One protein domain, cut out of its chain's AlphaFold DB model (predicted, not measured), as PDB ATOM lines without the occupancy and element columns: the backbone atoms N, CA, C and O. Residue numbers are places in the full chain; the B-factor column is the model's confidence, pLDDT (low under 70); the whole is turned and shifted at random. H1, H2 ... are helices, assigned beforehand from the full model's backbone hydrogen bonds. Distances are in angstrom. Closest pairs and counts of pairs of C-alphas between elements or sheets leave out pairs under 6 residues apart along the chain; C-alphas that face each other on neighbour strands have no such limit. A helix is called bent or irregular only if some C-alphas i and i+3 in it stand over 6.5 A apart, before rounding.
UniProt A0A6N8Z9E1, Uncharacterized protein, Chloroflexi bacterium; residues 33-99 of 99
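What this domain is: This is residues 33 to 99 of the 99 residues of an uncharacterized protein of Chloroflexi bacterium (UniProt A0A6N8Z9E1). One long helix, H1, has its residues 33 to 44 sticking out as a free arm, while H2 and H3 pack on its residues 48 to 56 and H4 lies loosely alongside. The 67 printed residues hold four named helices, H1 to H4 in chain order, all helix in class; the whole is compact, with radius of gyration of the C-alphas 12.5 A and spans of 39 by 27 by 16 A.

Where its parts are: Find C-alpha 33 at (16.746, 67.377, 161.528); H1 runs from there to residue 57, 36.1 A. Then come H2, residues 62 to 69, H3, residues 71 to 82, 16.4 A, and H4, residues 88 to 98, 14.5 A, ending at (23.574, 88.275, 163.985). H4 is irregular: C-alphas 91 and 94 are 7.1 A apart.

How they stand to each other: Start at the hub, H1. Its residues 48 to 56 touch H2, closest C-alphas Ala 52 and Leu 65, 6.2 A, a hairpin at a shallow tilt of 32 degrees. H3 touches H1 at a steep tilt of 46 degrees, closest C-alphas Val 53 and Val 77, 6.1 A. H4 only just touches H1, with 3 pairs of C-alphas within 8 A, closest Arg 50 and Trp 89, 7.0 A. H2 and H4 are apart. Every O i to N i+4 pair is within hydrogen-bond range in H1, H2 and H3; in H4, 4 of 7.

The domain as a whole: The farthest C-alphas, Arg 33 and Asn 84, are 39.6 A apart. The printed part has no cut, its three links are tight, and pLDDT is under 70 at residues 96 to 97 and 99.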
ATOM      1  N   ARG A  33      17.752  67.062 162.556       77.25
ATOM      2  CA  ARG A  33      16.746  67.377 161.528       77.25
ATOM      3  C   ARG A  33      15.808  68.497 161.953       77.25
ATOM      4  O   ARG A  33      15.522  69.369 161.141       77.25
ATOM      5  N   ASP A  34      15.359  68.485 163.201       86.88
ATOM      6  CA  ASP A  34      14.483  69.520 163.750       86.88
ATOM      7  C   ASP A  34      15.225  70.868 163.784       86.88
ATOM      8  O   ASP A  34      14.683  71.890 163.366       86.88
ATOM      9  N   LYS A  35      16.514  70.863 164.152       85.12
ATOM     10  CA  LYS A  35      17.385  72.045 164.070       85.12
ATOM     11  C   LYS A  35      17.575  72.533 162.632       85.12
ATOM     12  O   LYS A  35      17.546  73.737 162.388       85.12
ATOM     13  N   GLU A  36      17.778  71.633 161.673       85.44
ATOM     14  CA  GLU A  36      17.905  71.978 160.251       85.44
ATOM     15  C   GLU A  36      16.600  72.534 159.674       85.44
ATOM     16  O   GLU A  36      16.637  73.487 158.894       85.44
ATOM     17  N   ALA A  37      15.455  71.971 160.063       85.62
ATOM     18  CA  ALA A  37      14.138  72.459 159.681       85.62
ATOM     19  C   ALA A  37      13.897  73.867 160.237       85.62
ATOM     20  O   ALA A  37      13.627  74.776 159.455       85.62
ATOM     21  N   ALA A  38      14.122  74.074 161.537       79.94
ATOM     22  CA  ALA A  38      14.018  75.388 162.170       79.94
ATOM     23  C   ALA A  38      14.964  76.409 161.517       79.94
ATOM     24  O   ALA A  38      14.566  77.523 161.194       79.94
ATOM     25  N   THR A  39      16.209  76.012 161.234       81.38
ATOM     26  CA  THR A  39      17.183  76.872 160.538       81.38
ATOM     27  C   THR A  39      16.687  77.254 159.142       81.38
ATOM     28  O   THR A  39      16.813  78.406 158.731       81.38
ATOM     29  N   ARG A  40      16.104  76.305 158.400       86.44
ATOM     30  CA  ARG A  40      15.547  76.557 157.067       86.44
ATOM     31  C   ARG A  40      14.358  77.513 157.122       86.44
ATOM     32  O   ARG A  40      14.288  78.409 156.286       86.44
ATOM     33  N   GLU A  41      13.462  77.343 158.088       88.50
ATOM     34  CA  GLU A  41      12.325  78.243 158.303       88.50
ATOM     35  C   GLU A  41      12.792  79.664 158.631       88.50
ATOM     36  O   GLU A  41      12.340  80.616 157.994       88.50
ATOM     37  N   THR A  42      13.774  79.812 159.528       83.19
ATOM     38  CA  THR A  42      14.385  81.113 159.835       83.19
ATOM     39  C   THR A  42      14.992  81.753 158.590       83.19
ATOM     40  O   THR A  42      14.737  82.922 158.319       83.19
ATOM     41  N   LEU A  43      15.751  81.005 157.783       82.62
ATOM     42  CA  LEU A  43      16.346  81.537 156.552       82.62
ATOM     43  C   LEU A  43      15.284  81.983 155.537       82.62
ATOM     44  O   LEU A  43      15.432  83.034 154.915       82.62
ATOM     45  N   GLN A  44      14.201  81.218 155.384       88.75
ATOM     46  CA  GLN A  44      13.081  81.590 154.517       88.75
ATOM     47  C   GLN A  44      12.361  82.844 155.019       88.75
ATOM     48  O   GLN A  44      11.952  83.685 154.222       88.75
ATOM     49  N   TYR A  45      12.195  82.983 156.334       85.75
ATOM     50  CA  TYR A  45      11.626  84.182 156.937       85.75
ATOM     51  C   TYR A  45      12.512  85.410 156.702       85.75
ATOM     52  O   TYR A  45      12.033  86.434 156.218       85.75
ATOM     53  N   VAL A  46      13.815  85.282 156.958       85.00
ATOM     54  CA  VAL A  46      14.804  86.348 156.750       85.00
ATOM     55  C   VAL A  46      14.858  86.786 155.283       85.00
ATOM     56  O   VAL A  46      14.900  87.985 155.008       85.00
ATOM     57  N   ASP A  47      14.802  85.856 154.325       88.31
ATOM     58  CA  ASP A  47      14.773  86.223 152.905       88.31
ATOM     59  C   ASP A  47      13.459  86.912 152.505       88.31
ATOM     60  O   ASP A  47      13.501  87.914 151.793       88.31
ATOM     61  N   ARG A  48      12.300  86.468 153.018       88.81
ATOM     62  CA  ARG A  48      11.026  87.187 152.815       88.81
ATOM     63  C   ARG A  48      11.092  88.617 153.344       88.81
ATOM     64  O   ARG A  48      10.675  89.538 152.648       88.81
ATOM     65  N   LEU A  49      11.659  88.811 154.533       86.19
ATOM     66  CA  LEU A  49      11.837  90.135 155.126       86.19
ATOM     67  C   LEU A  49      12.749  91.021 154.263       86.19
ATOM     68  O   LEU A  49      12.410  92.169 153.982       86.19
ATOM     69  N   ARG A  50      13.862  90.471 153.765       85.75
ATOM     70  CA  ARG A  50      14.774  91.167 152.843       85.75
ATOM     71  C   ARG A  50      14.072  91.611 151.560       85.75
ATOM     72  O   ARG A  50      14.258  92.742 151.106       85.75
ATOM     73  N   GLN A  51      13.280  90.723 150.960       89.25
ATOM     74  CA  GLN A  51      12.525  91.017 149.742       89.25
ATOM     75  C   GLN A  51      11.470  92.100 149.984       89.25
ATOM     76  O   GLN A  51      11.382  93.040 149.198       89.25
ATOM     77  N   ALA A  52      10.732  92.019 151.094       88.12
ATOM     78  CA  ALA A  52       9.720  93.003 151.460       88.12
ATOM     79  C   ALA A  52      10.325  94.397 151.705       88.12
ATOM     80  O   ALA A  52       9.810  95.388 151.192       88.12
ATOM     81  N   VAL A  53      11.464  94.480 152.400       84.69
ATOM     82  CA  VAL A  53      12.218  95.736 152.572       84.69
ATOM     83  C   VAL A  53      12.679  96.303 151.227       84.69
ATOM     84  O   VAL A  53      12.519  97.492 150.969       84.69
ATOM     85  N   THR A  54      13.198  95.454 150.337       86.31
ATOM     86  CA  THR A  54      13.623  95.880 148.993       86.31
ATOM     87  C   THR A  54      12.442  96.416 148.176       86.31
ATOM     88  O   THR A  54      12.561  97.439 147.504       86.31
ATOM     89  N   ALA A  55      11.290  95.745 148.247       88.56
ATOM     90  CA  ALA A  55      10.065  96.174 147.582       88.56
ATOM     91  C   ALA A  55       9.555  97.512 148.143       88.56
ATOM     92  O   ALA A  55       9.177  98.388 147.364       88.56
ATOM     93  N   LEU A  56       9.616  97.710 149.466       84.31
ATOM     94  CA  LEU A  56       9.302  98.989 150.106       84.31
ATOM     95  C   LEU A  56      10.198 100.117 149.573       84.31
ATOM     96  O   LEU A  56       9.684 101.169 149.199       84.31
ATOM     97  N   SER A  57      11.516  99.903 149.477       81.75
ATOM     98  CA  SER A  57      12.440 100.883 148.879       81.75
ATOM     99  C   SER A  57      12.120 101.175 147.406       81.75
ATOM    100  O   SER A  57      12.392 102.270 146.920       81.75
ATOM    101  N   GLY A  58      11.515 100.214 146.703       85.06
ATOM    102  CA  GLY A  58      10.977 100.373 145.350       85.06
ATOM    103  C   GLY A  58       9.614 101.076 145.274       85.06
ATOM    104  O   GLY A  58       9.103 101.259 144.171       85.06
ATOM    105  N   GLY A  59       9.027 101.474 146.408       87.25
ATOM    106  CA  GLY A  59       7.742 102.174 146.480       87.25
ATOM    107  C   GLY A  59       6.514 101.268 146.593       87.25
ATOM    108  O   GLY A  59       5.404 101.752 146.379       87.25
ATOM    109  N   ALA A  60       6.686  99.982 146.920       89.00
ATOM    110  CA  ALA A  60       5.560  99.079 147.144       89.00
ATOM    111  C   ALA A  60       4.669  99.564 148.298       89.00
ATOM    112  O   ALA A  60       5.143 100.003 149.350       89.00
ATOM    113  N   SER A  61       3.361  99.455 148.101       90.38
ATOM    114  CA  SER A  61       2.363  99.755 149.119       90.38
ATOM    115  C   SER A  61       2.250  98.634 150.156       90.38
ATOM    116  O   SER A  61       2.528  97.467 149.881       90.38
ATOM    117  N   SER A  62       1.747  98.968 151.346       86.81
ATOM    118  CA  SER A  62       1.498  97.994 152.422       86.81
ATOM    119  C   SER A  62       0.563  96.849 151.984       86.81
ATOM    120  O   SER A  62       0.757  95.689 152.350       86.81
ATOM    121  N   HIS A  63      -0.403  97.141 151.105       92.62
ATOM    122  CA  HIS A  63      -1.295  96.127 150.538       92.62
ATOM    123  C   HIS A  63      -0.557  95.134 149.623       92.62
ATOM    124  O   HIS A  63      -0.777  93.927 149.724       92.62
ATOM    125  N   GLU A  64       0.348  95.616 148.766       92.94
ATOM    126  CA  GLU A  64       1.170  94.759 147.898       92.94
ATOM    127  C   GLU A  64       2.132  93.889 148.714       92.94
ATOM    128  O   GLU A  64       2.279  92.699 148.432       92.94
ATOM    129  N   LEU A  65       2.733  94.454 149.767       90.19
ATOM    130  CA  LEU A  65       3.594  93.709 150.687       90.19
ATOM    131  C   LEU A  65       2.825  92.600 151.412       90.19
ATOM    132  O   LEU A  65       3.308  91.473 151.504       90.19
ATOM    133  N   THR A  66       1.609  92.900 151.871       93.00
ATOM    134  CA  THR A  66       0.734  91.934 152.545       93.00
ATOM    135  C   THR A  66       0.388  90.762 151.628       93.00
ATOM    136  O   THR A  66       0.532  89.604 152.016       93.00
ATOM    137  N   ALA A  67      -0.011  91.048 150.386       92.12
ATOM    138  CA  ALA A  67      -0.368  90.020 149.413       92.12
ATOM    139  C   ALA A  67       0.826  89.133 149.012       92.12
ATOM    140  O   ALA A  67       0.648  87.938 148.774       92.12
ATOM    141  N   ALA A  68       2.031  89.704 148.928       91.19
ATOM    142  CA  ALA A  68       3.226  88.995 148.472       91.19
ATOM    143  C   ALA A  68       3.964  88.235 149.587       91.19
ATOM    144  O   ALA A  68       4.492  87.149 149.343       91.19
ATOM    145  N   TYR A  69       4.015  88.790 150.801       89.94
ATOM    146  CA  TYR A  69       4.888  88.302 151.878       89.94
ATOM    147  C   TYR A  69       4.137  87.886 153.152       89.94
ATOM    148  O   TYR A  69       4.722  87.208 154.006       89.94
ATOM    149  N   GLY A  70       2.844  88.213 153.239       91.31
ATOM    150  CA  GLY A  70       1.969  87.947 154.379       91.31
ATOM    151  C   GLY A  70       1.876  89.117 155.362       91.31
ATOM    152  O   GLY A  70       2.750  89.986 155.401       91.31
ATOM    153  N   ASP A  71       0.819  89.105 156.179       92.56
ATOM    154  CA  ASP A  71       0.479  90.183 157.124       92.56
ATOM    155  C   ASP A  71       1.623  90.507 158.096       92.56
ATOM    156  O   ASP A  71       1.948  91.669 158.329       92.56
ATOM    157  N   GLU A  72       2.258  89.474 158.653       88.75
ATOM    158  CA  GLU A  72       3.314  89.626 159.658       88.75
ATOM    159  C   GLU A  72       4.533  90.380 159.105       88.75
ATOM    160  O   GLU A  72       5.025  91.329 159.716       88.75
ATOM    161  N   VAL A  73       5.003  89.981 157.917       86.56
ATOM    162  CA  VAL A  73       6.165  90.604 157.269       86.56
ATOM    163  C   VAL A  73       5.827  92.032 156.843       86.56
ATOM    164  O   VAL A  73       6.641  92.933 157.038       86.56
ATOM    165  N   ALA A  74       4.623  92.260 156.312       88.12
ATOM    166  CA  ALA A  74       4.167  93.594 155.932       88.12
ATOM    167  C   ALA A  74       4.100  94.547 157.136       88.12
ATOM    168  O   ALA A  74       4.588  95.670 157.047       88.12
ATOM    169  N   TYR A  75       3.585  94.085 158.281       86.69
ATOM    170  CA  TYR A  75       3.544  94.867 159.520       86.69
ATOM    171  C   TYR A  75       4.943  95.279 160.010       86.69
ATOM    172  O   TYR A  75       5.160  96.428 160.409       86.69
ATOM    173  N   LEU A  76       5.913  94.361 159.961       83.62
ATOM    174  CA  LEU A  76       7.299  94.651 160.346       83.62
ATOM    175  C   LEU A  76       7.947  95.683 159.419       83.62
ATOM    176  O   LEU A  76       8.590  96.619 159.891       83.62
ATOM    177  N   VAL A  77       7.758  95.539 158.109       84.06
ATOM    178  CA  VAL A  77       8.296  96.482 157.119       84.06
ATOM    179  C   VAL A  77       7.625  97.855 157.215       84.06
ATOM    180  O   VAL A  77       8.299  98.876 157.082       84.06
ATOM    181  N   ASP A  78       6.334  97.913 157.534       84.19
ATOM    182  CA  ASP A  78       5.637  99.172 157.803       84.19
ATOM    183  C   ASP A  78       6.160  99.862 159.072       84.19
ATOM    184  O   ASP A  78       6.392 101.069 159.062       84.19
ATOM    185  N   SER A  79       6.449  99.102 160.131       80.62
ATOM    186  CA  SER A  79       7.068  99.643 161.353       80.62
ATOM    187  C   SER A  79       8.448 100.256 161.075       80.62
ATOM    188  O   SER A  79       8.820 101.280 161.648       80.62
ATOM    189  N   ILE A  80       9.205  99.646 160.161       77.56
ATOM    190  CA  ILE A  80      10.495 100.148 159.684       77.56
ATOM    191  C   ILE A  80      10.335 101.438 158.868       77.56
ATOM    192  O   ILE A  80      11.115 102.376 159.047       77.56
ATOM    193  N   ARG A  81       9.330 101.499 157.981       79.31
ATOM    194  CA  ARG A  81       9.006 102.709 157.209       79.31
ATOM    195  C   ARG A  81       8.733 103.882 158.144       79.31
ATOM    196  O   ARG A  81       9.277 104.964 157.939       79.31
ATOM    197  N   ASP A  82       7.928 103.655 159.175       82.38
ATOM    198  CA  ASP A  82       7.536 104.690 160.134       82.38
ATOM    199  C   ASP A  82       8.728 105.183 160.976       82.38
ATOM    200  O   ASP A  82       8.763 106.341 161.392       82.38
ATOM    201  N   ALA A  83       9.749 104.341 161.164       76.00
ATOM    202  CA  ALA A  83      11.007 104.713 161.807       76.00
ATOM    203  C   ALA A  83      11.933 105.578 160.919       76.00
ATOM    204  O   ALA A  83      12.953 106.065 161.408       76.00
ATOM    205  N   ASN A  84      11.585 105.798 159.642       76.38
ATOM    206  CA  ASN A  84      12.332 106.612 158.675       76.38
ATOM    207  C   ASN A  84      13.822 106.217 158.552       76.38
ATOM    208  O   ASN A  84      14.709 107.069 158.460       76.38
ATOM    209  N   ILE A  85      14.093 104.910 158.585       75.88
ATOM    210  CA  ILE A  85      15.439 104.342 158.451       75.88
ATOM    211  C   ILE A  85      15.815 104.291 156.965       75.88
ATOM    212  O   ILE A  85      15.023 103.837 156.140       75.88
ATOM    213  N   THR A  86      17.022 104.751 156.619       76.12
ATOM    214  CA  THR A  86      17.453 104.889 155.212       76.12
ATOM    215  C   THR A  86      17.862 103.547 154.606       76.12
ATOM    216  O   THR A  86      17.431 103.219 153.501       76.12
ATOM    217  N   ASP A  87      18.651 102.752 155.334       73.44
ATOM    218  CA  ASP A  87      18.993 101.371 154.972       73.44
ATOM    219  C   ASP A  87      18.597 100.415 156.108       73.44
ATOM    220  O   ASP A  87      19.425 100.007 156.925       73.44
ATOM    221  N   PRO A  88      17.314 100.039 156.196       71.81
ATOM    222  CA  PRO A  88      16.832  99.233 157.311       71.81
ATOM    223  C   PRO A  88      17.359  97.801 157.319       71.81
ATOM    224  O   PRO A  88      17.330  97.149 158.365       71.81
ATOM    225  N   TRP A  89      17.866  97.307 156.187       75.12
ATOM    226  CA  TRP A  89      18.518  96.007 156.151       75.12
ATOM    227  C   TRP A  89      19.865  96.063 156.870       75.12
ATOM    228  O   TRP A  89      20.094  95.290 157.798       75.12
ATOM    229  N   THR A  90      20.740  96.988 156.475       74.94
ATOM    230  CA  THR A  90      22.110  97.049 157.003       74.94
ATOM    231  C   THR A  90      22.185  97.735 158.368       74.94
ATOM    232  O   THR A  90      22.980  97.320 159.209       74.94
ATOM    233  N   GLU A  91      21.366  98.762 158.619       73.62
ATOM    234  CA  GLU A  91      21.434  99.578 159.842       73.62
ATOM    235  C   GLU A  91      20.652  98.989 161.024       73.62
ATOM    236  O   GLU A  91      20.945  99.323 162.171       73.62
ATOM    237  N   TYR A  92      19.668  98.117 160.772       71.44
ATOM    238  CA  TYR A  92      18.762  97.622 161.816       71.44
ATOM    239  C   TYR A  92      18.618  96.098 161.810       71.44
ATOM    240  O   TYR A  92      18.995  95.434 162.773       71.44
ATOM    241  N   LEU A  93      18.120  95.520 160.715       71.50
ATOM    242  CA  LEU A  93      17.739  94.107 160.682       71.50
ATOM    243  C   LEU A  93      18.932  93.150 160.733       71.50
ATOM    244  O   LEU A  93      18.937  92.221 161.537       71.50
ATOM    245  N   LEU A  94      19.949  93.352 159.893       72.00
ATOM    246  CA  LEU A  94      21.091  92.442 159.810       72.00
ATOM    247  C   LEU A  94      21.883  92.370 161.132       72.00
ATOM    248  O   LEU A  94      22.162  91.253 161.566       72.00
ATOM    249  N   PRO A  95      22.201  93.486 161.823       73.94
ATOM    250  CA  PRO A  95      22.830  93.427 163.142       73.94
ATOM    251  C   PRO A  95      22.003  92.658 164.180       73.94
ATOM    252  O   PRO A  95      22.569  91.840 164.900       73.94
ATOM    253  N   SER A  96      20.679  92.865 164.234       69.00
ATOM    254  CA  SER A  96      19.793  92.166 165.179       69.00
ATOM    255  C   SER A  96      19.639  90.670 164.894       69.00
ATOM    256  O   SER A  96      19.328  89.905 165.800       69.00
ATOM    257  N   LEU A  97      19.845  90.240 163.648       67.25
ATOM    258  CA  LEU A  97      19.815  88.824 163.265       67.25
ATOM    259  C   LEU A  97      21.134  88.090 163.559       67.25
ATOM    260  O   LEU A  97      21.152  86.860 163.569       67.25
ATOM    261  N   LEU A  98      22.234  88.824 163.743       70.69
ATOM    262  CA  LEU A  98      23.574  88.275 163.985       70.69
ATOM    263  C   LEU A  98      23.992  88.298 165.466       70.69
ATOM    264  O   LEU A  98      25.020  87.705 165.801       70.69
ATOM    265  N   SER A  99      23.238  88.996 166.321       59.47
ATOM    266  CA  SER A  99      23.439  89.113 167.776       59.47
ATOM    267  C   SER A  99      22.754  88.001 168.560       59.47
ATOM    268  O   SER A  99      23.388  87.478 169.501       59.47
TER     269      SER A  99